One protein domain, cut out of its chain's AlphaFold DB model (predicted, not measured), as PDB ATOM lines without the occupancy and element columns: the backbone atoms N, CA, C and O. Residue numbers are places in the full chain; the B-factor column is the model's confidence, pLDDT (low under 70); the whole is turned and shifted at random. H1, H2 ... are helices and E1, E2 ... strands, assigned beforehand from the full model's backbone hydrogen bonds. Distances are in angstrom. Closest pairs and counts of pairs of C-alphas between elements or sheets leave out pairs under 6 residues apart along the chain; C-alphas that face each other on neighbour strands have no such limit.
ATOM      1  N   VAL A  22      65.799   9.660  -0.328       92.19
ATOM      2  CA  VAL A  22      66.035   9.383  -1.752       92.19
ATOM      3  C   VAL A  22      66.524   7.948  -1.960       92.19
ATOM      4  O   VAL A  22      65.923   7.226  -2.754       92.19
ATOM      5  N   ASP A  23      67.533   7.485  -1.216       93.69
ATOM      6  CA  ASP A  23      68.033   6.100  -1.312       93.69
ATOM      7  C   ASP A  23      66.939   5.087  -0.961       93.69
ATOM      8  O   ASP A  23      66.761   4.069  -1.633       93.69
ATOM      9  N   GLN A  24      66.134   5.392   0.058       92.88
ATOM     10  CA  GLN A  24      64.974   4.580   0.413       92.88
ATOM     11  C   GLN A  24      63.940   4.535  -0.717       92.88
ATOM     12  O   GLN A  24      63.330   3.489  -0.939       92.88
ATOM     13  N   ALA A  25      63.732   5.640  -1.437       93.00
ATOM     14  CA  ALA A  25      62.844   5.670  -2.593       93.00
ATOM     15  C   ALA A  25      63.408   4.851  -3.769       93.00
ATOM     16  O   ALA A  25      62.656   4.091  -4.372       93.00
ATOM     17  N   VAL A  26      64.717   4.913  -4.043       96.19
ATOM     18  CA  VAL A  26      65.386   4.053  -5.044       96.19
ATOM     19  C   VAL A  26      65.176   2.572  -4.712       96.19
ATOM     20  O   VAL A  26      64.738   1.799  -5.568       96.19
ATOM     21  N   LEU A  27      65.406   2.183  -3.452       94.38
ATOM     22  CA  LEU A  27      65.194   0.810  -2.984       94.38
ATOM     23  C   LEU A  27      63.727   0.381  -3.108       94.38
ATOM     24  O   LEU A  27      63.446  -0.716  -3.587       94.38
ATOM     25  N   LYS A  28      62.776   1.244  -2.729       94.12
ATOM     26  CA  LYS A  28      61.337   0.950  -2.841       94.12
ATOM     27  C   LYS A  28      60.836   0.883  -4.278       94.12
ATOM     28  O   LYS A  28      59.926   0.108  -4.553       94.12
ATOM     29  N   ALA A  29      61.435   1.641  -5.193       94.25
ATOM     30  CA  ALA A  29      61.176   1.503  -6.623       94.25
ATOM     31  C   ALA A  29      61.683   0.155  -7.175       94.25
ATOM     32  O   ALA A  29      61.332  -0.221  -8.292       94.25
ATOM     33  N   GLY A  30      62.499  -0.586  -6.412       96.00
ATOM     34  CA  GLY A  30      63.132  -1.823  -6.863       96.00
ATOM     35  C   GLY A  30      64.201  -1.572  -7.926       96.00
ATOM     36  O   GLY A  30      64.438  -2.441  -8.773       96.00
ATOM     37  N   ILE A  31      64.799  -0.376  -7.924       96.81
ATOM     38  CA  ILE A  31      65.848  -0.001  -8.867       96.81
ATOM     39  C   ILE A  31      67.168  -0.629  -8.424       96.81
ATOM     40  O   ILE A  31      67.584  -0.499  -7.273       96.81
ATOM     41  N   ARG A  32      67.835  -1.301  -9.358       96.31
ATOM     42  CA  ARG A  32      69.148  -1.917  -9.179       96.31
ATOM     43  C   ARG A  32      70.221  -1.131  -9.923       96.31
ATOM     44  O   ARG A  32      69.943  -0.388 -10.864       96.31
ATOM     45  N   ALA A  33      71.474  -1.316  -9.515       92.38
ATOM     46  CA  ALA A  33      72.612  -0.657 -10.154       92.38
ATOM     47  C   ALA A  33      72.758  -1.051 -11.637       92.38
ATOM     48  O   ALA A  33      73.075  -0.192 -12.463       92.38
ATOM     49  N   ASP A  34      72.477  -2.322 -11.949       95.12
ATOM     50  CA  ASP A  34      72.564  -2.959 -13.267       95.12
ATOM     51  C   ASP A  34      71.316  -2.781 -14.143       95.12
ATOM     52  O   ASP A  34      71.334  -3.192 -15.302       95.12
ATOM     53  N   ASP A  35      70.260  -2.139 -13.633       96.88
ATOM     54  CA  ASP A  35      69.099  -1.790 -14.451       96.88
ATOM     55  C   ASP A  35      69.513  -0.874 -15.613       96.88
ATOM     56  O   ASP A  35      70.326   0.054 -15.471       96.88
ATOM     57  N   SER A  36      68.890  -1.083 -16.767       96.31
ATOM     58  CA  SER A  36      69.033  -0.195 -17.912       96.31
ATOM     59  C   SER A  36      68.493   1.208 -17.609       96.31
ATOM     60  O   SER A  36      67.669   1.428 -16.718       96.31
ATOM     61  N   PHE A  37      68.920   2.185 -18.412       94.62
ATOM     62  CA  PHE A  37      68.427   3.564 -18.323       94.62
ATOM     63  C   PHE A  37      66.890   3.645 -18.367       94.62
ATOM     64  O   PHE A  37      66.283   4.398 -17.608       94.62
ATOM     65  N   PHE A  38      66.257   2.841 -19.227       93.25
ATOM     66  CA  PHE A  38      64.803   2.822 -19.378       93.25
ATOM     67  C   PHE A  38      64.100   2.178 -18.181       93.25
ATOM     68  O   PHE A  38      63.077   2.700 -17.745       93.25
ATOM     69  N   GLU A  39      64.657   1.100 -17.624       95.06
ATOM     70  CA  GLU A  39      64.112   0.447 -16.426       95.06
ATOM     71  C   GLU A  39      64.173   1.364 -15.205       95.06
ATOM     72  O   GLU A  39      63.209   1.429 -14.447       95.06
ATOM     73  N   LYS A  40      65.260   2.132 -15.039       95.69
ATOM     74  CA  LYS A  40      65.382   3.124 -13.956       95.69
ATOM     75  C   LYS A  40      64.277   4.176 -14.029       95.69
ATOM     76  O   LYS A  40      63.661   4.490 -13.011       95.69
ATOM     77  N   ILE A  41      63.994   4.683 -15.231       93.88
ATOM     78  CA  ILE A  41      62.900   5.635 -15.454       93.88
ATOM     79  C   ILE A  41      61.544   4.997 -15.147       93.88
ATOM     80  O   ILE A  41      60.764   5.572 -14.388       93.88
ATOM     81  N   ASP A  42      61.273   3.826 -15.724       92.62
ATOM     82  CA  ASP A  42      59.991   3.137 -15.579       92.62
ATOM     83  C   ASP A  42      59.678   2.830 -14.109       92.62
ATOM     84  O   ASP A  42      58.634   3.223 -13.589       92.62
ATOM     85  N   LYS A  43      60.636   2.237 -13.391       94.12
ATOM     86  CA  LYS A  43      60.502   1.912 -11.967       94.12
ATOM     87  C   LYS A  43      60.294   3.153 -11.101       94.12
ATOM     88  O   LYS A  43      59.453   3.131 -10.201       94.12
ATOM     89  N   ALA A  44      61.023   4.238 -11.369       93.75
ATOM     90  CA  ALA A  44      60.859   5.486 -10.632       93.75
ATOM     91  C   ALA A  44      59.460   6.091 -10.850       93.75
ATOM     92  O   ALA A  44      58.789   6.447  -9.882       93.75
ATOM     93  N   LEU A  45      58.978   6.152 -12.094       91.25
ATOM     94  CA  LEU A  45      57.636   6.661 -12.399       91.25
ATOM     95  C   LEU A  45      56.537   5.762 -11.828       91.25
ATOM     96  O   LEU A  45      55.566   6.267 -11.263       91.25
ATOM     97  N   LYS A  46      56.712   4.441 -11.898       90.44
ATOM     98  CA  LYS A  46      55.796   3.466 -11.305       90.44
ATOM     99  C   LYS A  46      55.660   3.652  -9.796       90.44
ATOM    100  O   LYS A  46      54.541   3.638  -9.280       90.44
ATOM    101  N   LEU A  47      56.771   3.855  -9.085       90.88
ATOM    102  CA  LEU A  47      56.740   4.153  -7.653       90.88
ATOM    103  C   LEU A  47      55.908   5.414  -7.373       90.88
ATOM    104  O   LEU A  47      54.999   5.394  -6.543       90.88
ATOM    105  N   LEU A  48      56.211   6.513  -8.064       88.25
ATOM    106  CA  LEU A  48      55.589   7.805  -7.780       88.25
ATOM    107  C   LEU A  48      54.099   7.832  -8.160       88.25
ATOM    108  O   LEU A  48      53.282   8.296  -7.362       88.25
ATOM    109  N   ASN A  49      53.742   7.282  -9.324       84.56
ATOM    110  CA  ASN A  49      52.408   7.431  -9.909       84.56
ATOM    111  C   ASN A  49      51.480   6.245  -9.627       84.56
ATOM    112  O   ASN A  49      50.363   6.442  -9.152       84.56
ATOM    113  N   GLU A  50      51.921   5.013  -9.888       82.31
ATOM    114  CA  GLU A  50      51.058   3.828  -9.764       82.31
ATOM    115  C   GLU A  50      50.962   3.350  -8.318       82.31
ATOM    116  O   GLU A  50      49.876   3.073  -7.808       82.31
ATOM    117  N   GLN A  51      52.101   3.293  -7.625       83.69
ATOM    118  CA  GLN A  51      52.142   2.906  -6.213       83.69
ATOM    119  C   GLN A  51      51.740   4.059  -5.285       83.69
ATOM    120  O   GLN A  51      51.647   3.863  -4.072       83.69
ATOM    121  N   ARG A  52      51.486   5.246  -5.857       79.06
ATOM    122  CA  ARG A  52      51.069   6.469  -5.166       79.06
ATOM    123  C   ARG A  52      51.937   6.740  -3.941       79.06
ATOM    124  O   ARG A  52      51.421   6.907  -2.839       79.06
ATOM    125  N   TYR A  53      53.257   6.774  -4.126       81.69
ATOM    126  CA  TYR A  53      54.218   6.863  -3.022       81.69
ATOM    127  C   TYR A  53      53.955   8.030  -2.052       81.69
ATOM    128  O   TYR A  53      54.134   7.885  -0.840       81.69
ATOM    129  N   PHE A  54      53.465   9.157  -2.577       75.12
ATOM    130  CA  PHE A  54      53.071  10.340  -1.803       75.12
ATOM    131  C   PHE A  54      51.699  10.224  -1.117       75.12
ATOM    132  O   PHE A  54      51.412  10.955  -0.180       75.12
ATOM    133  N   TYR A  55      50.843   9.300  -1.549       69.06
ATOM    134  CA  TYR A  55      49.493   9.109  -1.014       69.06
ATOM    135  C   TYR A  55      49.308   7.677  -0.494       69.06
ATOM    136  O   TYR A  55      48.496   6.920  -1.043       69.06
ATOM    137  N   PRO A  56      50.051   7.261   0.550       59.72
ATOM    138  CA  PRO A  56      49.794   5.975   1.183       59.72
ATOM    139  C   PRO A  56      48.339   5.932   1.676       59.72
ATOM    140  O   PRO A  56      47.784   6.946   2.087       59.72
ATOM    141  N   LYS A  57      47.712   4.749   1.654       52.81
ATOM    142  CA  LYS A  57      46.288   4.547   2.007       52.81
ATOM    143  C   LYS A  57      45.885   5.059   3.406       52.81
ATOM    144  O   LYS A  57      44.695   5.138   3.692       52.81
ATOM    145  N   ASN A  69      48.707  28.349   1.311       55.97
ATOM    146  CA  ASN A  69      48.570  27.860  -0.067       55.97
ATOM    147  C   ASN A  69      49.412  26.584  -0.307       55.97
ATOM    148  O   ASN A  69      50.514  26.431   0.226       55.97
ATOM    149  N   SER A  70      48.901  25.640  -1.102       52.44
ATOM    150  CA  SER A  70      49.587  24.370  -1.407       52.44
ATOM    151  C   SER A  70      50.810  24.534  -2.325       52.44
ATOM    152  O   SER A  70      51.710  23.703  -2.298       52.44
ATOM    153  N   TYR A  71      50.890  25.622  -3.096       52.88
ATOM    154  CA  TYR A  71      51.997  25.897  -4.023       52.88
ATOM    155  C   TYR A  71      53.314  26.269  -3.318       52.88
ATOM    156  O   TYR A  71      54.405  25.931  -3.785       52.88
ATOM    157  N   GLU A  72      53.230  26.956  -2.185       54.31
ATOM    158  CA  GLU A  72      54.354  27.365  -1.342       54.31
ATOM    159  C   GLU A  72      54.988  26.156  -0.646       54.31
ATOM    160  O   GLU A  72      56.213  26.061  -0.537       54.31
ATOM    161  N   LEU A  73      54.160  25.172  -0.281       52.50
ATOM    162  CA  LEU A  73      54.605  23.889   0.259       52.50
ATOM    163  C   LEU A  73      55.482  23.114  -0.733       52.50
ATOM    164  O   LEU A  73      56.503  22.551  -0.340       52.50
ATOM    165  N   ASP A  74      55.099  23.081  -2.004       57.38
ATOM    166  CA  ASP A  74      55.828  22.330  -3.033       57.38
ATOM    167  C   ASP A  74      57.103  23.023  -3.495       57.38
ATOM    168  O   ASP A  74      58.014  22.391  -4.032       57.38
ATOM    169  N   SER A  75      57.157  24.340  -3.329       58.38
ATOM    170  CA  SER A  75      58.304  25.113  -3.766       58.38
ATOM    171  C   SER A  75      59.427  24.993  -2.727       58.38
ATOM    172  O   SER A  75      60.578  24.770  -3.097       58.38
ATOM    173  N   THR A  76      59.115  25.092  -1.431       64.00
ATOM    174  CA  THR A  76      60.115  25.323  -0.367       64.00
ATOM    175  C   THR A  76      60.868  24.081   0.106       64.00
ATOM    176  O   THR A  76      61.740  24.187   0.968       64.00
ATOM    177  N   ARG A  77      60.557  22.906  -0.448       72.12
ATOM    178  CA  ARG A  77      61.107  21.627   0.008       72.12
ATOM    179  C   ARG A  77      62.188  21.071  -0.910       72.12
ATOM    180  O   ARG A  77      62.133  21.220  -2.132       72.12
ATOM    181  N   THR A  78      63.149  20.374  -0.311       78.31
ATOM    182  CA  THR A  78      64.095  19.525  -1.044       78.31
ATOM    183  C   THR A  78      63.438  18.204  -1.451       78.31
ATOM    184  O   THR A  78      62.380  17.830  -0.933       78.31
ATOM    185  N   ALA A  79      64.070  17.466  -2.366       83.94
ATOM    186  CA  ALA A  79      63.595  16.137  -2.748       83.94
ATOM    187  C   ALA A  79      63.565  15.176  -1.545       83.94
ATOM    188  O   ALA A  79      62.634  14.382  -1.416       83.94
ATOM    189  N   GLU A  80      64.529  15.295  -0.630       84.38
ATOM    190  CA  GLU A  80      64.593  14.512   0.600       84.38
ATOM    191  C   GLU A  80      63.367  14.770   1.475       84.38
ATOM    192  O   GLU A  80      62.711  13.820   1.900       84.38
ATOM    193  N   GLN A  81      63.023  16.042   1.694       81.50
ATOM    194  CA  GLN A  81      61.864  16.431   2.499       81.50
ATOM    195  C   GLN A  81      60.550  15.982   1.849       81.50
ATOM    196  O   GLN A  81      59.661  15.487   2.541       81.50
ATOM    197  N   ILE A  82      60.433  16.111   0.522       81.44
ATOM    198  CA  ILE A  82      59.280  15.633  -0.262       81.44
ATOM    199  C   ILE A  82      59.084  14.120  -0.074       81.44
ATOM    200  O   ILE A  82      57.976  13.664   0.215       81.44
ATOM    201  N   LEU A  83      60.158  13.336  -0.206       85.62
ATOM    202  CA  LEU A  83      60.113  11.872  -0.126       85.62
ATOM    203  C   LEU A  83      59.952  11.351   1.305       85.62
ATOM    204  O   LEU A  83      59.251  10.358   1.513       85.62
ATOM    205  N   GLU A  84      60.577  12.005   2.284       85.31
ATOM    206  CA  GLU A  84      60.488  11.656   3.705       85.31
ATOM    207  C   GLU A  84      59.083  11.923   4.246       85.31
ATOM    208  O   GLU A  84      58.440  11.029   4.798       85.31
ATOM    209  N   GLN A  85      58.584  13.144   4.040       77.12
ATOM    210  CA  GLN A  85      57.283  13.578   4.551       77.12
ATOM    211  C   GLN A  85      56.129  13.033   3.699       77.12
ATOM    212  O   GLN A  85      54.968  13.174   4.078       77.12
ATOM    213  N   LYS A  86      56.444  12.410   2.552       78.31
ATOM    214  CA  LYS A  86      55.484  11.948   1.541       78.31
ATOM    215  C   LYS A  86      54.531  13.063   1.110       78.31
ATOM    216  O   LYS A  86      53.363  12.822   0.831       78.31
ATOM    217  N   ILE A  87      55.030  14.292   1.059       68.00
ATOM    218  CA  ILE A  87      54.262  15.455   0.626       68.00
ATOM    219  C   ILE A  87      54.524  15.616  -0.864       68.00
ATOM    220  O   ILE A  87      55.617  16.017  -1.256       68.00
ATOM    221  N   GLY A  88      53.548  15.264  -1.696       64.06
ATOM    222  CA  GLY A  88      53.711  15.364  -3.139       64.06
ATOM    223  C   GLY A  88      52.430  15.158  -3.934       64.06
ATOM    224  O   GLY A  88      51.327  15.292  -3.406       64.06
ATOM    225  N   GLY A  89      52.611  14.850  -5.221       59.47
ATOM    226  CA  GLY A  89      51.554  14.626  -6.212       59.47
ATOM    227  C   GLY A  89      51.066  15.880  -6.940       59.47
ATOM    228  O   GLY A  89      50.202  15.798  -7.810       59.47
ATOM    229  N   SER A  90      51.694  17.025  -6.675       74.88
ATOM    230  CA  SER A  90      51.751  18.115  -7.647       74.88
ATOM    231  C   SER A  90      52.881  17.881  -8.654       74.88
ATOM    232  O   SER A  90      53.799  17.082  -8.429       74.88
ATOM    233  N   CYS A  91      52.837  18.588  -9.783       78.44
ATOM    234  CA  CYS A  91      53.833  18.440 -10.846       78.44
ATOM    235  C   CYS A  91      55.259  18.794 -10.386       78.44
ATOM    236  O   CYS A  91      56.210  18.104 -10.749       78.44
ATOM    237  N   GLY A  92      55.417  19.815  -9.534       78.62
ATOM    238  CA  GLY A  92      56.722  20.259  -9.037       78.62
ATOM    239  C   GLY A  92      57.386  19.263  -8.086       78.62
ATOM    240  O   GLY A  92      58.531  18.869  -8.309       78.62
ATOM    241  N   SER A  93      56.658  18.824  -7.057       79.06
ATOM    242  CA  SER A  93      57.165  17.864  -6.069       79.06
ATOM    243  C   SER A  93      57.518  16.520  -6.715       79.06
ATOM    244  O   SER A  93      58.593  15.968  -6.474       79.06
ATOM    245  N   SER A  94      56.663  16.040  -7.622       84.62
ATOM    246  CA  SER A  94      56.883  14.783  -8.345       84.62
ATOM    247  C   SER A  94      58.075  14.864  -9.300       84.62
ATOM    248  O   SER A  94      58.852  13.919  -9.373       84.62
ATOM    249  N   ALA A  95      58.271  15.988 -10.002       86.69
ATOM    250  CA  ALA A  95      59.441  16.192 -10.860       86.69
ATOM    251  C   ALA A  95      60.758  16.202 -10.066       86.69
ATOM    252  O   ALA A  95      61.718  15.553 -10.481       86.69
ATOM    253  N   LEU A  96      60.799  16.883  -8.913       85.88
ATOM    254  CA  LEU A  96      61.982  16.917  -8.045       85.88
ATOM    255  C   LEU A  96      62.317  15.534  -7.480       85.88
ATOM    256  O   LEU A  96      63.460  15.091  -7.574       85.88
ATOM    257  N   ALA A  97      61.318  14.833  -6.944       89.56
ATOM    258  CA  ALA A  97      61.487  13.479  -6.430       89.56
ATOM    259  C   ALA A  97      61.941  12.500  -7.520       89.56
ATOM    260  O   ALA A  97      62.890  11.747  -7.316       89.56
ATOM    261  N   PHE A  98      61.302  12.541  -8.692       92.44
ATOM    262  CA  PHE A  98      61.663  11.709  -9.838       92.44
ATOM    263  C   PHE A  98      63.121  11.935 -10.247       92.44
ATOM    264  O   PHE A  98      63.902  10.990 -10.329       92.44
ATOM    265  N   ALA A  99      63.517  13.193 -10.428       93.06
ATOM    266  CA  ALA A  99      64.871  13.555 -10.818       93.06
ATOM    267  C   ALA A  99      65.921  13.142  -9.763       93.06
ATOM    268  O   ALA A  99      66.987  12.641 -10.127       93.06
ATOM    269  N   ALA A 100      65.611  13.277  -8.470       92.38
ATOM    270  CA  ALA A 100      66.488  12.838  -7.384       92.38
ATOM    271  C   ALA A 100      66.661  11.310  -7.342       92.38
ATOM    272  O   ALA A 100      67.790  10.834  -7.224       92.38
ATOM    273  N   ILE A 101      65.578  10.541  -7.518       95.25
ATOM    274  CA  ILE A 101      65.628   9.070  -7.615       95.25
ATOM    275  C   ILE A 101      66.518   8.646  -8.789       95.25
ATOM    276  O   ILE A 101      67.372   7.773  -8.637       95.25
ATOM    277  N   LEU A 102      66.371   9.289  -9.951       96.19
ATOM    278  CA  LEU A 102      67.206   9.004 -11.117       96.19
ATOM    279  C   LEU A 102      68.687   9.295 -10.854       96.19
ATOM    280  O   LEU A 102      69.531   8.444 -11.149       96.19
ATOM    281  N   LYS A 103      69.003  10.446 -10.250       95.25
ATOM    282  CA  LYS A 103      70.376  10.797  -9.864       95.25
ATOM    283  C   LYS A 103      70.975   9.749  -8.922       95.25
ATOM    284  O   LYS A 103      72.049   9.221  -9.197       95.25
ATOM    285  N   ALA A 104      70.254   9.391  -7.861       94.94
ATOM    286  CA  ALA A 104      70.693   8.388  -6.891       94.94
ATOM    287  C   ALA A 104      70.797   6.971  -7.490       94.94
ATOM    288  O   ALA A 104      71.641   6.183  -7.073       94.94
ATOM    289  N   SER A 105      70.021   6.660  -8.534       96.12
ATOM    290  CA  SER A 105      70.149   5.405  -9.293       96.12
ATOM    291  C   SER A 105      71.357   5.352 -10.246       96.12
ATOM    292  O   SER A 105      71.542   4.367 -10.971       96.12
ATOM    293  N   GLY A 106      72.180   6.405 -10.274       95.25
ATOM    294  CA  GLY A 106      73.399   6.487 -11.076       95.25
ATOM    295  C   GLY A 106      73.227   7.149 -12.444       95.25
ATOM    296  O   GLY A 106      74.126   7.036 -13.276       95.25
ATOM    297  N   ILE A 107      72.106   7.832 -12.711       95.56
ATOM    298  CA  ILE A 107      72.012   8.710 -13.886       95.56
ATOM    299  C   ILE A 107      72.775  10.008 -13.576       95.56
ATOM    300  O   ILE A 107      72.439  10.680 -12.599       95.56
ATOM    301  N   PRO A 108      73.778  10.396 -14.383       94.62
ATOM    302  CA  PRO A 108      74.566  11.597 -14.116       94.62
ATOM    303  C   PRO A 108      73.707  12.869 -14.077       94.62
ATOM    304  O   PRO A 108      72.811  13.045 -14.910       94.62
ATOM    305  N   SER A 109      73.965  13.769 -13.125       90.12
ATOM    306  CA  SER A 109      73.149  14.975 -12.914       90.12
ATOM    307  C   SER A 109      73.163  15.912 -14.122       90.12
ATOM    308  O   SER A 109      72.153  16.548 -14.436       90.12
ATOM    309  N   GLU A 110      74.253  15.942 -14.890       92.38
ATOM    310  CA  GLU A 110      74.363  16.723 -16.115       92.38
ATOM    311  C   GLU A 110      73.405  16.252 -17.218       92.38
ATOM    312  O   GLU A 110      73.104  17.048 -18.111       92.38
ATOM    313  N   LYS A 111      72.859  15.033 -17.115       95.38
ATOM    314  CA  LYS A 111      71.846  14.466 -18.022       95.38
ATOM    315  C   LYS A 111      70.408  14.702 -17.567       95.38
ATOM    316  O   LYS A 111      69.492  14.236 -18.238       95.38
ATOM    317  N   ILE A 112      70.201  15.414 -16.459       94.44
ATOM    318  CA  ILE A 112      68.882  15.662 -15.869       94.44
ATOM    319  C   ILE A 112      68.642  17.168 -15.770       94.44
ATOM    320  O   ILE A 112      69.469  17.914 -15.239       94.44
ATOM    321  N   ARG A 113      67.506  17.648 -16.273       90.69
ATOM    322  CA  ARG A 113      67.074  19.041 -16.108       90.69
ATOM    323  C   ARG A 113      65.637  19.098 -15.629       90.69
ATOM    324  O   ARG A 113      64.783  18.392 -16.155       90.69
ATOM    325  N   ILE A 114      65.364  19.988 -14.686       86.38
ATOM    326  CA  ILE A 114      63.990  20.358 -14.349       86.38
ATOM    327  C   ILE A 114      63.554  21.462 -15.312       86.38
ATOM    328  O   ILE A 114      64.330  22.373 -15.620       86.38
ATOM    329  N   VAL A 115      62.334  21.350 -15.832       86.19
ATOM    330  CA  VAL A 115      61.781  22.263 -16.837       86.19
ATOM    331  C   VAL A 115      60.388  22.712 -16.393       86.19
ATOM    332  O   VAL A 115      59.396  22.061 -16.729       86.19
ATOM    333  N   PRO A 116      60.267  23.799 -15.614       81.88
ATOM    334  CA  PRO A 116      58.984  24.453 -15.402       81.88
ATOM    335  C   PRO A 116      58.497  25.186 -16.652       81.88
ATOM    336  O   PRO A 116      59.239  25.895 -17.341       81.88
ATOM    337  N   ALA A 117      57.198  25.085 -16.876       80.25
ATOM    338  CA  ALA A 117      56.475  25.828 -17.882       80.25
ATOM    339  C   ALA A 117      55.220  26.457 -17.279       80.25
ATOM    340  O   ALA A 117      54.623  25.925 -16.345       80.25
ATOM    341  N   VAL A 118      54.818  27.586 -17.844       78.31
ATOM    342  CA  VAL A 118      53.640  28.358 -17.444       78.31
ATOM    343  C   VAL A 118      52.643  28.399 -18.592       78.31
ATOM    344  O   VAL A 118      53.032  28.292 -19.762       78.31
ATOM    345  N   LEU A 119      51.357  28.546 -18.275       76.94
ATOM    346  CA  LEU A 119      50.336  28.762 -19.298       76.94
ATOM    347  C   LEU A 119      50.624  30.052 -20.066       76.94
ATOM    348  O   LEU A 119      50.982  31.078 -19.487       76.94
ATOM    349  N   ASN A 120      50.415  30.020 -21.382       75.88
ATOM    350  CA  ASN A 120      50.642  31.197 -22.216       75.88
ATOM    351  C   ASN A 120      49.758  32.387 -21.834       75.88
ATOM    352  O   ASN A 120      50.191  33.524 -22.001       75.88
ATOM    353  N   ARG A 121      48.541  32.142 -21.334       73.31
ATOM    354  CA  ARG A 121      47.649  33.212 -20.863       73.31
ATOM    355  C   ARG A 121      48.183  33.895 -19.592       73.31
ATOM    356  O   ARG A 121      48.100  35.111 -19.489       73.31
ATOM    357  N   ASP A 122      48.831  33.134 -18.709       70.81
ATOM    358  CA  ASP A 122      49.381  33.631 -17.442       70.81
ATOM    359  C   ASP A 122      50.709  34.390 -17.660       70.81
ATOM    360  O   ASP A 122      51.059  35.260 -16.866       70.81
ATOM    361  N   LEU A 123      51.444  34.129 -18.756       68.31
ATOM    362  CA  LEU A 123      52.714  34.811 -19.080       68.31
ATOM    363  C   LEU A 123      52.602  36.338 -19.049       68.31
ATOM    364  O   LEU A 123      53.495  37.002 -18.532       68.31
ATOM    365  N   ALA A 124      51.535  36.901 -19.620       59.28
ATOM    366  CA  ALA A 124      51.361  38.351 -19.694       59.28
ATOM    367  C   ALA A 124      51.086  38.983 -18.317       59.28
ATOM    368  O   ALA A 124      51.370  40.161 -18.103       59.28
ATOM    369  N   GLU A 125      50.546  38.201 -17.385       61.97
ATOM    370  CA  GLU A 125      50.204  38.649 -16.036       61.97
ATOM    371  C   GLU A 125      51.417  38.610 -15.103       61.97
ATOM    372  O   GLU A 125      51.569  39.471 -14.228       61.97
ATOM    373  N   ILE A 126      52.296  37.628 -15.314       56.94
ATOM    374  CA  ILE A 126      53.441  37.357 -14.445       56.94
ATOM    375  C   ILE A 126      54.734  38.020 -14.941       56.94
ATOM    376  O   ILE A 126      55.545  38.444 -14.115       56.94
ATOM    377  N   CYS A 127      54.892  38.183 -16.260       57.59
ATOM    378  CA  CYS A 127      56.017  38.853 -16.909       57.59
ATOM    379  C   CYS A 127      55.591  40.278 -17.318       57.59
ATOM    380  O   CYS A 127      55.123  40.469 -18.446       57.59
ATOM    381  N   PRO A 128      55.710  41.303 -16.450       51.88
ATOM    382  CA  PRO A 128      55.340  42.655 -16.842       51.88
ATOM    383  C   PRO A 128      56.194  43.114 -18.027       51.88
ATOM    384  O   PRO A 128      57.412  42.919 -18.052       51.88
ATOM    385  N   GLN A 129      55.567  43.794 -18.989       52.88
ATOM    386  CA  GLN A 129      56.318  44.584 -19.962       52.88
ATOM    387  C   GLN A 129      57.220  45.566 -19.203       52.88
ATOM    388  O   GLN A 129      56.801  46.148 -18.198       52.88
ATOM    389  N   THR A 130      58.457  45.750 -19.671       48.06
ATOM    390  CA  THR A 130      59.426  46.653 -19.038       48.06
ATOM    391  C   THR A 130      58.784  48.011 -18.737       48.06
ATOM    392  O   THR A 130      58.273  48.673 -19.634       48.06
ATOM    393  N   GLY A 131      58.791  48.412 -17.462       43.84
ATOM    394  CA  GLY A 131      58.224  49.688 -17.009       43.84
ATOM    395  C   GLY A 131      56.734  49.675 -16.638       43.84
ATOM    396  O   GLY A 131      56.231  50.710 -16.204       43.84
ATOM    397  N   LYS A 132      56.019  48.546 -16.746       52.38
ATOM    398  CA  LYS A 132      54.620  48.424 -16.292       52.38
ATOM    399  C   LYS A 132      54.506  47.692 -14.952       52.38
ATOM    400  O   LYS A 132      55.278  46.783 -14.653       52.38
ATOM    401  N   ARG A 133      53.516  48.084 -14.138       54.91
ATOM    402  CA  ARG A 133      53.100  47.313 -12.952       54.91
ATOM    403  C   ARG A 133      52.382  46.037 -13.389       54.91
ATOM    404  O   ARG A 133      51.730  46.013 -14.429       54.91
ATOM    405  N   ARG A 134      52.499  44.992 -12.572       55.19
ATOM    406  CA  ARG A 134      51.790  43.724 -12.774       55.19
ATOM    407  C   ARG A 134      50.292  43.889 -12.542       55.19
ATOM    408  O   ARG A 134      49.872  44.773 -11.799       55.19
ATOM    409  N   VAL A 135      49.524  43.005 -13.170       57.84
ATOM    410  CA  VAL A 135      48.060  42.975 -13.067       57.84
ATOM    411  C   VAL A 135      47.603  42.140 -11.858       57.84
ATOM    412  O   VAL A 135      46.591  42.476 -11.254       57.84
ATOM    413  N   HIS A 136      48.380  41.129 -11.437       54.41
ATOM    414  CA  HIS A 136      48.052  40.257 -10.300       54.41
ATOM    415  C   HIS A 136      48.967  40.473  -9.071       54.41
ATOM    416  O   HIS A 136      50.189  40.582  -9.233       54.41
ATOM    417  N   PRO A 137      48.415  40.530  -7.838       52.56
ATOM    418  CA  PRO A 137      49.203  40.626  -6.610       52.56
ATOM    419  C   PRO A 137      50.006  39.342  -6.337       52.56
ATOM    420  O   PRO A 137      49.547  38.231  -6.603       52.56
ATOM    421  N   SER A 138      51.209  39.517  -5.785       47.22
ATOM    422  CA  SER A 138      52.104  38.454  -5.316       47.22
ATOM    423  C   SER A 138      51.400  37.594  -4.263       47.22
ATOM    424  O   SER A 138      51.154  38.060  -3.154       47.22
ATOM    425  N   GLY A 139      51.032  36.364  -4.617       49.38
ATOM    426  CA  GLY A 139      50.392  35.423  -3.691       49.38
ATOM    427  C   GLY A 139      49.670  34.267  -4.382       49.38
ATOM    428  O   GLY A 139      49.595  33.177  -3.825       49.38
ATOM    429  N   ASN A 140      49.218  34.472  -5.624       51.62
ATOM    430  CA  ASN A 140      48.660  33.413  -6.464       51.62
ATOM    431  C   ASN A 140      49.686  33.019  -7.529       51.62
ATOM    432  O   ASN A 140      50.178  33.871  -8.268       51.62
ATOM    433  N   GLY A 141      50.067  31.742  -7.565       54.00
ATOM    434  CA  GLY A 141      51.057  31.241  -8.520       54.00
ATOM    435  C   GLY A 141      50.595  31.311  -9.959       54.00
ATOM    436  O   GLY A 141      49.400  31.292 -10.233       54.00
ATOM    437  N   ALA A 142      51.563  31.343 -10.875       61.31
ATOM    438  CA  ALA A 142      51.291  31.082 -12.279       61.31
ATOM    439  C   ALA A 142      50.822  29.632 -12.435       61.31
ATOM    440  O   ALA A 142      51.491  28.706 -11.957       61.31
ATOM    441  N   SER A 143      49.712  29.424 -13.132       73.06
ATOM    442  CA  SER A 143      49.295  28.087 -13.534       73.06
ATOM    443  C   SER A 143      50.310  27.539 -14.533       73.06
ATOM    444  O   SER A 143      50.827  28.251 -15.400       73.06
ATOM    445  N   GLY A 144      50.607  26.249 -14.436       76.81
ATOM    446  CA  GLY A 144      51.663  25.670 -15.245       76.81
ATOM    447  C   GLY A 144      51.871  24.191 -14.998       76.81
ATOM    448  O   GLY A 144      51.010  23.493 -14.462       76.81
ATOM    449  N   HIS A 145      53.035  23.717 -15.422       82.12
ATOM    450  CA  HIS A 145      53.457  22.338 -15.251       82.12
ATOM    451  C   HIS A 145      54.970  22.249 -15.088       82.12
ATOM    452  O   HIS A 145      55.702  23.105 -15.580       82.12
ATOM    453  N   VAL A 146      55.451  21.203 -14.422       83.62
ATOM    454  CA  VAL A 146      56.886  20.936 -14.286       83.62
ATOM    455  C   VAL A 146      57.196  19.587 -14.910       83.62
ATOM    456  O   VAL A 146      56.583  18.577 -14.575       83.62
ATOM    457  N   PHE A 147      58.155  19.596 -15.827       88.69
ATOM    458  CA  PHE A 147      58.653  18.420 -16.525       88.69
ATOM    459  C   PHE A 147      60.082  18.105 -16.079       88.69
ATOM    460  O   PHE A 147      60.777  18.950 -15.502       88.69
ATOM    461  N   VAL A 148      60.548  16.906 -16.421       91.62
ATOM    462  CA  VAL A 148      61.963  16.535 -16.330       91.62
ATOM    463  C   VAL A 148      62.477  16.239 -17.730       91.62
ATOM    464  O   VAL A 148      61.956  15.356 -18.403       91.62
ATOM    465  N   ALA A 149      63.484  16.979 -18.186       94.56
ATOM    466  CA  ALA A 149      64.195  16.654 -19.412       94.56
ATOM    467  C   ALA A 149      65.378  15.733 -19.100       94.56
ATOM    468  O   ALA A 149      66.178  16.024 -18.207       94.56
ATOM    469  N   LEU A 150      65.494  14.641 -19.853       95.75
ATOM    470  CA  LEU A 150      66.567  13.660 -19.719       95.75
ATOM    471  C   LEU A 150      67.336  13.512 -21.027       95.75
ATOM    472  O   LEU A 150      66.730  13.478 -22.098       95.75
ATOM    473  N   GLN A 151      68.658  13.364 -20.931       96.81
ATOM    474  CA  GLN A 151      69.474  12.908 -22.051       96.81
ATOM    475  C   GLN A 151      69.483  11.380 -22.110       96.81
ATOM    476  O   GLN A 151      69.971  10.713 -21.196       96.81
ATOM    477  N   PHE A 152      68.980  10.834 -23.209       95.00
ATOM    478  CA  PHE A 152      68.931   9.404 -23.471       95.00
ATOM    479  C   PHE A 152      70.298   8.869 -23.932       95.00
ATOM    480  O   PHE A 152      71.178   9.651 -24.310       95.00
ATOM    481  N   PRO A 153      70.514   7.538 -23.901       95.25
ATOM    482  CA  PRO A 153      71.779   6.931 -24.328       95.25
ATOM    483  C   PRO A 153      72.193   7.256 -25.771       95.25
ATOM    484  O   PRO A 153      73.381   7.249 -26.077       95.25
ATOM    485  N   ASP A 154      71.239   7.592 -26.641       95.00
ATOM    486  CA  ASP A 154      71.464   8.049 -28.019       95.00
ATOM    487  C   ASP A 154      71.800   9.554 -28.121       95.00
ATOM    488  O   ASP A 154      71.816  10.124 -29.211       95.00
ATOM    489  N   ASN A 155      72.081  10.201 -26.986       94.56
ATOM    490  CA  ASN A 155      72.349  11.630 -26.812       94.56
ATOM    491  C   ASN A 155      71.176  12.568 -27.124       94.56
ATOM    492  O   ASN A 155      71.363  13.790 -27.065       94.56
ATOM    493  N   LYS A 156      69.974  12.045 -27.388       95.56
ATOM    494  CA  LYS A 156      68.782  12.875 -27.581       95.56
ATOM    495  C   LYS A 156      68.213  13.318 -26.245       95.56
ATOM    496  O   LYS A 156      68.195  12.563 -25.275       95.56
ATOM    497  N   TRP A 157      67.719  14.547 -26.200       96.06
ATOM    498  CA  TRP A 157      66.991  15.051 -25.043       96.06
ATOM    499  C   TRP A 157      65.500  14.798 -25.231       96.06
ATOM    500  O   TRP A 157      64.963  15.014 -26.316       96.06
ATOM    501  N   GLN A 158      64.831  14.338 -24.177       95.12
ATOM    502  CA  GLN A 158      63.376  14.202 -24.167       95.12
ATOM    503  C   GLN A 158      62.792  14.782 -22.885       95.12
ATOM    504  O   GLN A 158      63.360  14.604 -21.808       95.12
ATOM    505  N   LEU A 159      61.650  15.455 -23.006       92.38
ATOM    506  CA  LEU A 159      60.825  15.866 -21.876       92.38
ATOM    507  C   LEU A 159      59.963  14.706 -21.410       92.38
ATOM    508  O   LEU A 159      59.325  14.057 -22.232       92.38
ATOM    509  N   ILE A 160      59.903  14.514 -20.099       91.12
ATOM    510  CA  ILE A 160      59.075  13.521 -19.425       91.12
ATOM    511  C   ILE A 160      58.106  14.241 -18.491       91.12
ATOM    512  O   ILE A 160      58.508  15.081 -17.677       91.12
ATOM    513  N   ASN A 161      56.829  13.880 -18.591       88.56
ATOM    514  CA  ASN A 161      55.816  14.256 -17.615       88.56
ATOM    515  C   ASN A 161      55.843  13.275 -16.431       88.56
ATOM    516  O   ASN A 161      55.516  12.101 -16.587       88.56
ATOM    517  N   SER A 162      56.233  13.752 -15.247       85.12
ATOM    518  CA  SER A 162      56.443  12.903 -14.068       85.12
ATOM    519  C   SER A 162      55.166  12.504 -13.330       85.12
ATOM    520  O   SER A 162      55.254  11.628 -12.475       85.12
ATOM    521  N   ILE A 163      54.006  13.096 -13.642       78.19
ATOM    522  CA  ILE A 163      52.732  12.813 -12.949       78.19
ATOM    523  C   ILE A 163      51.711  12.040 -13.790       78.19
ATOM    524  O   ILE A 163      50.639  11.695 -13.295       78.19
ATOM    525  N   ASP A 164      52.011  11.769 -15.061       64.12
ATOM    526  CA  ASP A 164      51.118  10.994 -15.918       64.12
ATOM    527  C   ASP A 164      51.420   9.502 -15.736       64.12
ATOM    528  O   ASP A 164      52.368   8.963 -16.312       64.12
ATOM    529  N   GLY A 165      50.632   8.841 -14.884       48.25
ATOM    530  CA  GLY A 165      50.739   7.422 -14.522       48.25
ATOM    531  C   GLY A 165      50.420   6.438 -15.650       48.25
ATOM    532  O   GLY A 165      49.865   5.373 -15.396       48.25
ATOM    533  N   SER A 166      50.716   6.787 -16.901       45.50
ATOM    534  CA  SER A 166      50.579   5.869 -18.022       45.50
ATOM    535  C   SER A 166      51.857   5.052 -18.210       45.50
ATOM    536  O   SER A 166      52.961   5.590 -18.177       45.50
ATOM    537  N   VAL A 167      51.684   3.764 -18.517       45.56
ATOM    538  CA  VAL A 167      52.737   2.781 -18.859       45.56
ATOM    539  C   VAL A 167      53.658   3.258 -20.008       45.56
ATOM    540  O   VAL A 167      54.730   2.716 -20.233       45.56
ATOM    541  N   ASN A 168      53.255   4.313 -20.726       50.09
ATOM    542  CA  ASN A 168      53.995   4.963 -21.807       50.09
ATOM    543  C   ASN A 168      54.248   6.445 -21.501       50.09
ATOM    544  O   ASN A 168      53.970   7.270 -22.375       50.09
ATOM    545  N   TYR A 169      54.677   6.777 -20.273       64.12
ATOM    546  CA  TYR A 169      54.962   8.145 -19.810       64.12
ATOM    547  C   TYR A 169      55.350   9.061 -20.967       64.12
ATOM    548  O   TYR A 169      56.313   8.782 -21.686       64.12
ATOM    549  N   GLU A 170      54.521  10.079 -21.224       71.12
ATOM    550  CA  GLU A 170      54.614  10.815 -22.481       71.12
ATOM    551  C   GLU A 170      55.987  11.463 -22.600       71.12
ATOM    552  O   GLU A 170      56.439  12.181 -21.703       71.12
ATOM    553  N   ARG A 171      56.652  11.158 -23.717       83.06
ATOM    554  CA  ARG A 171      57.940  11.733 -24.072       83.06
ATOM    555  C   ARG A 171      57.754  12.620 -25.275       83.06
ATOM    556  O   ARG A 171      57.110  12.229 -26.249       83.06
ATOM    557  N   ALA A 172      58.364  13.788 -25.225       89.25
ATOM    558  CA  ALA A 172      58.508  14.634 -26.393       89.25
ATOM    559  C   ALA A 172      59.983  14.908 -26.629       89.25
ATOM    560  O   ALA A 172      60.744  15.050 -25.672       89.25
ATOM    561  N   GLU A 173      60.380  15.000 -27.897       93.06
ATOM    562  CA  GLU A 173      61.712  15.488 -28.238       93.06
ATOM    563  C   GLU A 173      61.955  16.856 -27.601       93.06
ATOM    564  O   GLU A 173      61.057  17.700 -27.505       93.06
ATOM    565  N   TRP A 174      63.181  17.049 -27.133       94.38
ATOM    566  CA  TRP A 174      63.594  18.253 -26.446       94.38
ATOM    567  C   TRP A 174      64.971  18.713 -26.889       94.38
ATOM    568  O   TRP A 174      65.751  17.971 -27.483       94.38
ATOM    569  N   TYR A 175      65.260  19.970 -26.582       91.56
ATOM    570  CA  TYR A 175      66.515  20.615 -26.928       91.56
ATOM    571  C   TYR A 175      67.599  20.318 -25.894       91.56
ATOM    572  O   TYR A 175      67.326  20.160 -24.699       91.56
ATOM    573  N   ALA A 176      68.853  20.317 -26.342       92.44
ATOM    574  CA  ALA A 176      69.989  20.216 -25.433       92.44
ATOM    575  C   ALA A 176      70.113  21.485 -24.556       92.44
ATOM    576  O   ALA A 176      69.708  22.570 -24.979       92.44
ATOM    577  N   PRO A 177      70.746  21.423 -23.365       87.81
ATOM    578  CA  PRO A 177      70.814  22.553 -22.433       87.81
ATOM    579  C   PRO A 177      71.332  23.865 -23.042       87.81
ATOM    580  O   PRO A 177      70.780  24.930 -22.774       87.81
ATOM    581  N   LYS A 178      72.350  23.805 -23.912       86.88
ATOM    582  CA  LYS A 178      72.887  24.995 -24.600       86.88
ATOM    583  C   LYS A 178      71.863  25.640 -25.540       86.88
ATOM    584  O   LYS A 178      71.798  26.862 -25.653       86.88
ATOM    585  N   GLU A 179      71.054  24.828 -26.212       87.94
ATOM    586  CA  GLU A 179      69.997  25.306 -27.100       87.94
ATOM    587  C   GLU A 179      68.825  25.873 -26.307       87.94
ATOM    588  O   GLU A 179      68.338  26.947 -26.652       87.94
ATOM    589  N   VAL A 180      68.436  25.223 -25.203       84.75
ATOM    590  CA  VAL A 180      67.435  25.745 -24.259       84.75
ATOM    591  C   VAL A 180      67.841  27.137 -23.774       84.75
ATOM    592  O   VAL A 180      67.057  28.074 -23.901       84.75
ATOM    593  N   GLN A 181      69.086  27.315 -23.316       80.94
ATOM    594  CA  GLN A 181      69.614  28.616 -22.873       80.94
ATOM    595  C   GLN A 181      69.547  29.704 -23.959       80.94
ATOM    596  O   GLN A 181      69.392  30.891 -23.653       80.94
ATOM    597  N   ARG A 182      69.667  29.319 -25.234       81.06
ATOM    598  CA  ARG A 182      69.533  30.232 -26.375       81.06
ATOM    599  C   ARG A 182      68.066  30.558 -26.666       81.06
ATOM    600  O   ARG A 182      67.732  31.728 -26.818       81.06
ATOM    601  N   LEU A 183      67.208  29.543 -26.744       75.50
ATOM    602  CA  LEU A 183      65.817  29.655 -27.198       75.50
ATOM    603  C   LEU A 183      64.896  30.282 -26.152       75.50
ATOM    604  O   LEU A 183      63.997  31.043 -26.514       75.50
ATOM    605  N   ILE A 184      65.153  30.041 -24.864       73.69
ATOM    606  CA  ILE A 184      64.344  30.575 -23.758       73.69
ATOM    607  C   ILE A 184      64.335  32.112 -23.707       73.69
ATOM    608  O   ILE A 184      63.433  32.711 -23.139       73.69
ATOM    609  N   LYS A 185      65.298  32.768 -24.373       67.12
ATOM    610  CA  LYS A 185      65.345  34.231 -24.557       67.12
ATOM    611  C   LYS A 185      64.281  34.782 -25.506       67.12
ATOM    612  O   LYS A 185      64.116  35.993 -25.553       67.12
ATOM    613  N   THR A 186      63.661  33.929 -26.317       65.19
ATOM    614  CA  THR A 186      62.785  34.348 -27.421       65.19
ATOM    615  C   THR A 186      61.365  33.858 -27.187       65.19
ATOM    616  O   THR A 186      60.497  34.669 -26.888       65.19
ATOM    617  N   ARG A 187      61.134  32.542 -27.261       65.69
ATOM    618  CA  ARG A 187      59.900  31.862 -26.846       65.69
ATOM    619  C   ARG A 187      60.113  30.354 -26.964       65.69
ATOM    620  O   ARG A 187      59.928  29.784 -28.035       65.69
ATOM    621  N   LEU A 188      60.541  29.701 -25.887       77.75
ATOM    622  CA  LEU A 188      60.665  28.243 -25.879       77.75
ATOM    623  C   LEU A 188      59.342  27.631 -25.413       77.75
ATOM    624  O   LEU A 188      58.979  27.769 -24.250       77.75
ATOM    625  N   ALA A 189      58.614  26.970 -26.310       83.56
ATOM    626  CA  ALA A 189      57.352  26.311 -25.986       83.56
ATOM    627  C   ALA A 189      57.558  24.829 -25.658       83.56
ATOM    628  O   ALA A 189      58.441  24.174 -26.213       83.56
ATOM    629  N   VAL A 190      56.712  24.292 -24.779       83.69
ATOM    630  CA  VAL A 190      56.641  22.849 -24.537       83.69
ATOM    631  C   VAL A 190      55.908  22.194 -25.716       83.69
ATOM    632  O   VAL A 190      54.860  22.708 -26.129       83.69
ATOM    633  N   PRO A 191      56.390  21.066 -26.268       85.75
ATOM    634  CA  PRO A 191      55.706  20.383 -27.357       85.75
ATOM    635  C   PRO A 191      54.385  19.801 -26.851       85.75
ATOM    636  O   PRO A 191      54.355  19.187 -25.787       85.75
ATOM    637  N   LEU A 192      53.308  19.931 -27.633       82.38
ATOM    638  CA  LEU A 192      51.977  19.424 -27.262       82.38
ATOM    639  C   LEU A 192      52.001  17.937 -26.876       82.38
ATOM    640  O   LEU A 192      51.304  17.525 -25.957       82.38
ATOM    641  N   ALA A 193      52.855  17.141 -27.524       83.75
ATOM    642  CA  ALA A 193      53.025  15.723 -27.224       83.75
ATOM    643  C   ALA A 193      53.457  15.426 -25.774       83.75
ATOM    644  O   ALA A 193      53.203  14.324 -25.308       83.75
ATOM    645  N   ALA A 194      54.081  16.375 -25.064       83.38
ATOM    646  CA  ALA A 194      54.490  16.193 -23.668       83.38
ATOM    647  C   ALA A 194      53.326  16.339 -22.669       83.38
ATOM    648  O   ALA A 194      53.473  15.967 -21.505       83.38
ATOM    649  N   TYR A 195      52.203  16.934 -23.088       79.19
ATOM    650  CA  TYR A 195      51.082  17.263 -22.202       79.19
ATOM    651  C   TYR A 195      49.703  17.037 -22.827       79.19
ATOM    652  O   TYR A 195      48.704  17.525 -22.304       79.19
ATOM    653  N   ARG A 196      49.609  16.290 -23.930       75.06
ATOM    654  CA  ARG A 196      48.345  16.097 -24.663       75.06
ATOM    655  C   ARG A 196      47.273  15.370 -23.845       75.06
ATOM    656  O   ARG A 196      46.100  15.457 -24.190       75.06
ATOM    657  N   LYS A 197      47.663  14.648 -22.790       72.81
ATOM    658  CA  LYS A 197      46.748  13.988 -21.845       72.81
ATOM    659  C   LYS A 197      46.308  14.868 -20.674       72.81
ATOM    660  O   LYS A 197      45.459  14.443 -19.895       72.81
ATOM    661  N   LEU A 198      46.870  16.068 -20.526       70.69
ATOM    662  CA  LEU A 198      46.401  17.021 -19.522       70.69
ATOM    663  C   LEU A 198      45.069  17.665 -19.966       70.69
ATOM    664  O   LEU A 198      44.791  17.712 -21.167       70.69
ATOM    665  N   PRO A 199      44.238  18.175 -19.033       70.12
ATOM    666  CA  PRO A 199      42.938  18.771 -19.357       70.12
ATOM    667  C   PRO A 199      43.037  19.881 -20.416       70.12
ATOM    668  O   PRO A 199      43.729  20.886 -20.234       70.12
ATOM    669  N   ALA A 200      42.359  19.687 -21.551       69.19
ATOM    670  CA  ALA A 200      42.481  20.565 -22.717       69.19
ATOM    671  C   ALA A 200      42.015  22.005 -22.443       69.19
ATOM    672  O   ALA A 200      42.550  22.947 -23.020       69.19
ATOM    673  N   ASP A 201      41.051  22.190 -21.544       67.62
ATOM    674  CA  ASP A 201      40.537  23.491 -21.113       67.62
ATOM    675  C   ASP A 201      41.602  24.328 -20.386       67.62
ATOM    676  O   ASP A 201      41.706  25.537 -20.616       67.62
ATOM    677  N   ILE A 202      42.450  23.683 -19.580       66.06
ATOM    678  CA  ILE A 202      43.529  24.344 -18.837       66.06
ATOM    679  C   ILE A 202      44.694  24.699 -19.768       66.06
ATOM    680  O   ILE A 202      45.222  25.807 -19.695       66.06
ATOM    681  N   TYR A 203      45.075  23.790 -20.670       71.00
ATOM    682  CA  TYR A 203      46.298  23.918 -21.477       71.00
ATOM    683  C   TYR A 203      46.061  24.350 -22.933       71.00
ATOM    684  O   TYR A 203      47.012  24.397 -23.715       71.00
ATOM    685  N   SER A 204      44.831  24.729 -23.300       71.06
ATOM    686  CA  SER A 204      44.452  25.200 -24.647       71.06
ATOM    687  C   SER A 204      45.296  26.372 -25.157       71.06
ATOM    688  O   SER A 204      45.575  26.461 -26.351       71.06
ATOM    689  N   SER A 205      45.759  27.252 -24.263       72.56
ATOM    690  CA  SER A 205      46.638  28.366 -24.636       72.56
ATOM    691  C   SER A 205      48.071  27.928 -24.969       72.56
ATOM    692  O   SER A 205      48.837  28.725 -25.506       72.56
ATOM    693  N   GLY A 206      48.451  26.690 -24.641       78.69
ATOM    694  CA  GLY A 206      49.816  26.172 -24.696       78.69
ATOM    695  C   GLY A 206      50.647  26.512 -23.454       78.69
ATOM    696  O   GLY A 206      50.244  27.321 -22.612       78.69
ATOM    697  N   LEU A 207      51.821  25.882 -23.372       78.31
ATOM    698  CA  LEU A 207      52.800  26.030 -22.294       78.31
ATOM    699  C   LEU A 207      54.110  26.628 -22.819       78.31
ATOM    700  O   LEU A 207      54.691  26.114 -23.778       78.31
ATOM    701  N   THR A 208      54.608  27.667 -22.153       82.56
ATOM    702  CA  THR A 208      55.934  28.248 -22.418       82.56
ATOM    703  C   THR A 208      56.876  27.920 -21.276       82.56
ATOM    704  O   THR A 208      56.527  28.070 -20.106       82.56
ATOM    705  N   VAL A 209      58.086  27.488 -21.620       79.12
ATOM    706  CA  VAL A 209      59.153  27.242 -20.656       79.12
ATOM    707  C   VAL A 209      59.555  28.551 -20.018       79.12
ATOM    708  O   VAL A 209      59.971  29.493 -20.693       79.12
ATOM    709  N   PHE A 210      59.442  28.570 -18.700       72.12
ATOM    710  CA  PHE A 210      59.809  29.715 -17.895       72.12
ATOM    711  C   PHE A 210      61.299  29.668 -17.524       72.12
ATOM    712  O   PHE A 210      62.016  30.652 -17.677       72.12
ATOM    713  N   GLN A 211      61.785  28.493 -17.118       74.25
ATOM    714  CA  GLN A 211      63.189  28.258 -16.785       74.25
ATOM    715  C   GLN A 211      63.574  26.799 -17.045       74.25
ATOM    716  O   GLN A 211      62.719  25.930 -17.183       74.25
ATOM    717  N   SER A 212      64.874  26.519 -17.088       78.06
ATOM    718  CA  SER A 212      65.409  25.175 -16.888       78.06
ATOM    719  C   SER A 212      66.664  25.236 -16.018       78.06
ATOM    720  O   SER A 212      67.461  26.158 -16.189       78.06
ATOM    721  N   TRP A 213      66.830  24.279 -15.101       81.81
ATOM    722  CA  TRP A 213      67.995  24.193 -14.211       81.81
ATOM    723  C   TRP A 213      68.481  22.754 -14.026       81.81
ATOM    724  O   TRP A 213      67.748  21.787 -14.276       81.81
ATOM    725  N   SER A 214      69.741  22.619 -13.612       79.38
ATOM    726  CA  SER A 214      70.335  21.336 -13.212       79.38
ATOM    727  C   SER A 214      70.007  20.996 -11.756       79.38
ATOM    728  O   SER A 214      69.783  21.891 -10.952       79.38
ATOM    729  N   LEU A 215      70.027  19.715 -11.384       72.12
ATOM    730  CA  LEU A 215      69.804  19.305  -9.989       72.12
ATOM    731  C   LEU A 215      70.878  19.789  -9.002       72.12
ATOM    732  O   LEU A 215      70.645  19.740  -7.800       72.12
ATOM    733  N   ASP A 216      72.041  20.209  -9.498       70.19
ATOM    734  CA  ASP A 216      73.135  20.724  -8.667       70.19
ATOM    735  C   ASP A 216      73.076  22.254  -8.521       70.19
ATOM    736  O   ASP A 216      73.841  22.847  -7.764       70.19
ATOM    737  N   GLU A 217      72.166  22.907  -9.244       64.94
ATOM    738  CA  GLU A 217      71.860  24.320  -9.049       64.94
ATOM    739  C   GLU A 217      70.891  24.453  -7.876       64.94
ATOM    740  O   GLU A 217      69.988  23.629  -7.733       64.94
ATOM    741  N   VAL A 218      71.065  25.494  -7.050       58.44
ATOM    742  CA  VAL A 218      70.133  25.801  -5.956       58.44
ATOM    743  C   VAL A 218      68.739  25.940  -6.564       58.44
ATOM    744  O   VAL A 218      68.512  26.880  -7.337       58.44
ATOM    745  N   PRO A 219      67.811  25.012  -6.271       54.44
ATOM    746  CA  PRO A 219      66.483  25.095  -6.831       54.44
ATOM    747  C   PRO A 219      65.817  26.374  -6.349       54.44
ATOM    748  O   PRO A 219      66.081  26.909  -5.273       54.44
ATOM    749  N   ILE A 220      64.922  26.878  -7.177       55.59
ATOM    750  CA  ILE A 220      64.186  28.087  -6.854       55.59
ATOM    751  C   ILE A 220      63.004  27.643  -6.021       55.59
ATOM    752  O   ILE A 220      61.993  27.127  -6.523       55.59
ATOM    753  N   HIS A 221      63.227  27.747  -4.722       48.31
ATOM    754  CA  HIS A 221      62.435  27.096  -3.709       48.31
ATOM    755  C   HIS A 221      61.310  27.981  -3.196       48.31
ATOM    756  O   HIS A 221      60.259  27.489  -2.826       48.31
ATOM    757  N   THR A 222      61.450  29.295  -3.155       50.94
ATOM    758  CA  THR A 222      60.334  30.102  -2.655       50.94
ATOM    759  C   THR A 222      59.423  30.514  -3.794       50.94
ATOM    760  O   THR A 222      59.852  30.704  -4.937       50.94
ATOM    761  N   PHE A 223      58.139  30.643  -3.466       51.38
ATOM    762  CA  PHE A 223      57.179  31.307  -4.329       51.38
ATOM    763  C   PHE A 223      57.737  32.651  -4.792       51.38
ATOM    764  O   PHE A 223      57.743  32.913  -5.983       51.38
ATOM    765  N   ASP A 224      58.317  33.416  -3.868       51.03
ATOM    766  CA  ASP A 224      58.949  34.700  -4.149       51.03
ATOM    767  C   ASP A 224      60.184  34.575  -5.037       51.03
ATOM    768  O   ASP A 224      60.321  35.354  -5.957       51.03
ATOM    769  N   GLN A 225      61.044  33.566  -4.880       53.03
ATOM    770  CA  GLN A 225      62.188  33.359  -5.774       53.03
ATOM    771  C   GLN A 225      61.723  32.997  -7.190       53.03
ATOM    772  O   GLN A 225      62.294  33.483  -8.166       53.03
ATOM    773  N   ARG A 226      60.670  32.174  -7.322       52.34
ATOM    774  CA  ARG A 226      60.040  31.879  -8.619       52.34
ATOM    775  C   ARG A 226      59.415  33.148  -9.170       52.34
ATOM    776  O   ARG A 226      59.676  33.501 -10.308       52.34
ATOM    777  N   PHE A 227      58.659  33.863  -8.353       48.53
ATOM    778  CA  PHE A 227      57.951  35.078  -8.711       48.53
ATOM    779  C   PHE A 227      58.897  36.227  -9.055       48.53
ATOM    780  O   PHE A 227      58.562  36.974  -9.962       48.53
ATOM    781  N   ASP A 228      60.059  36.344  -8.414       44.22
ATOM    782  CA  ASP A 228      61.118  37.339  -8.634       44.22
ATOM    783  C   ASP A 228      61.964  37.000  -9.854       44.22
ATOM    784  O   ASP A 228      62.349  37.886 -10.624       44.22
ATOM    785  N   LEU A 229      62.207  35.714 -10.102       46.03
ATOM    786  CA  LEU A 229      62.757  35.277 -11.376       46.03
ATOM    787  C   LEU A 229      61.781  35.550 -12.505       46.03
ATOM    788  O   LEU A 229      62.230  36.046 -13.528       46.03
ATOM    789  N   ILE A 230      60.483  35.310 -12.299       45.03
ATOM    790  CA  ILE A 230      59.392  35.658 -13.219       45.03
ATOM    791  C   ILE A 230      59.226  37.195 -13.329       45.03
ATOM    792  O   ILE A 230      58.858  37.712 -14.381       45.03
ATOM    793  N   ALA A 231      59.561  37.953 -12.282       36.41
ATOM    794  CA  ALA A 231      59.360  39.399 -12.179       36.41
ATOM    795  C   ALA A 231      60.428  40.255 -12.839       36.41
ATOM    796  O   ALA A 231      60.138  41.342 -13.339       36.41
TER     797      ALA A 231
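AT A GLANCE: This is residues 22 to 57 and 69 to 231 of the 247 residues of the protein "TGc domain-containing protein" of Proteobacteria bacterium (UniProt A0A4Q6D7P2). A five-stranded sheet, curled like part of a barrel, has helix H5 packed along one face, with H1, H2, H3 and H4 gathered round H5 as a helical cap. The loop of residues 127 to 143 reaches outward to Gly 131. The printed part has 199 residues with nine named helices and five named strands, in the order H1 H2 H3 H4 H5 E1 H6 E2 E3 E4 H7 H8 E5 H9; the class is mixed, and the sheet, E4 E3 E2 E1 E5, is antiparallel. It is compact, with a radius of gyration of the C-alphas of 16.5 A and spans of 54 by 37 by 32 A.

HOW THE PARTS SIT: The strongly twisted sheet runs E4, residues 171 to 174, E3, 157 to 160, E2, 144 to 151, E1, 112 to 119, and E5, 207 to 209. E2, E3 and E4 form a meander, each strand the antiparallel neighbour of the one before, in two hairpins. Within hydrogen-bond range are N 159 and O 172 at 2.8 A for E3 and E4, N 158 and O 150 at 2.9 A for E3 and E2, N 115 and O 147 at 2.9 A for E1 and E2, and N 118 and O 208 at 2.9 A for E1 and E5. The hub H5, residues 91 to 104, is on one face in two layers, helix over sheet, at a height of 9.1 A; it runs along the strands, at 8 degrees to E2 on the local plane. H5 touches H2, residues 37 to 50, opposite ways at a steep tilt of 40 degrees, the closest C-alphas being those of Ala 44 and Phe 98, 6.3 A apart. It also touches H1, residues 22 to 28, at Val 26 and Ile 101, C-alphas 5.6 A apart; H4, residues 79 to 85, at Ala 79 and Ala 97, 5.0 A; and, with residues 92 to 93 alone, H3, residues 70 to 75, at Asp 74 and Ser 93, 5.6 A. The helix packing is mostly crossed. H6, residues 120 to 126, is on the opposite face and stands up from the sheet at 47 degrees. H7, residues 177 to 183, and H8, residues 200 to 203, only graze the sheet. H9, residues 223 to 231, only just touches H3, with 3 pairs of C-alphas within 8 A, the closest those of Glu 72 and Phe 223, 5.7 A apart. Every O i to N i+4 pair is within hydrogen-bond range in H1, H2, H3, H4, H5, H7 and H9; H6 has 1 of 3, and 2 of 4 O i to N i+3 pairs; H8 is too short for an i+4 pair.

IN THESE COORDINATES: From first to last C-alpha E1 measures 23.0 A, E2 22.9 A, H5 20.0 A and H2 19.4 A. H1 begins at C-alpha 22, (66.035, 9.383, -1.752), and H9 ends at C-alpha 231, (59.360, 39.399, -12.179).

THE WHOLE: The C-alphas of Asp 34 and Gly 131 are the two farthest apart, 54.7 A. Residues 58 to 68 are not printed, and C-alphas 57 and 69 are 23.5 A apart across the cut. The links H6 to E2, H7 to H8 and E5 to H9 are long. The mean pLDDT of the printed part is 76.7; 61 residues are under 70, among them 123 to 142 and 217 to 231.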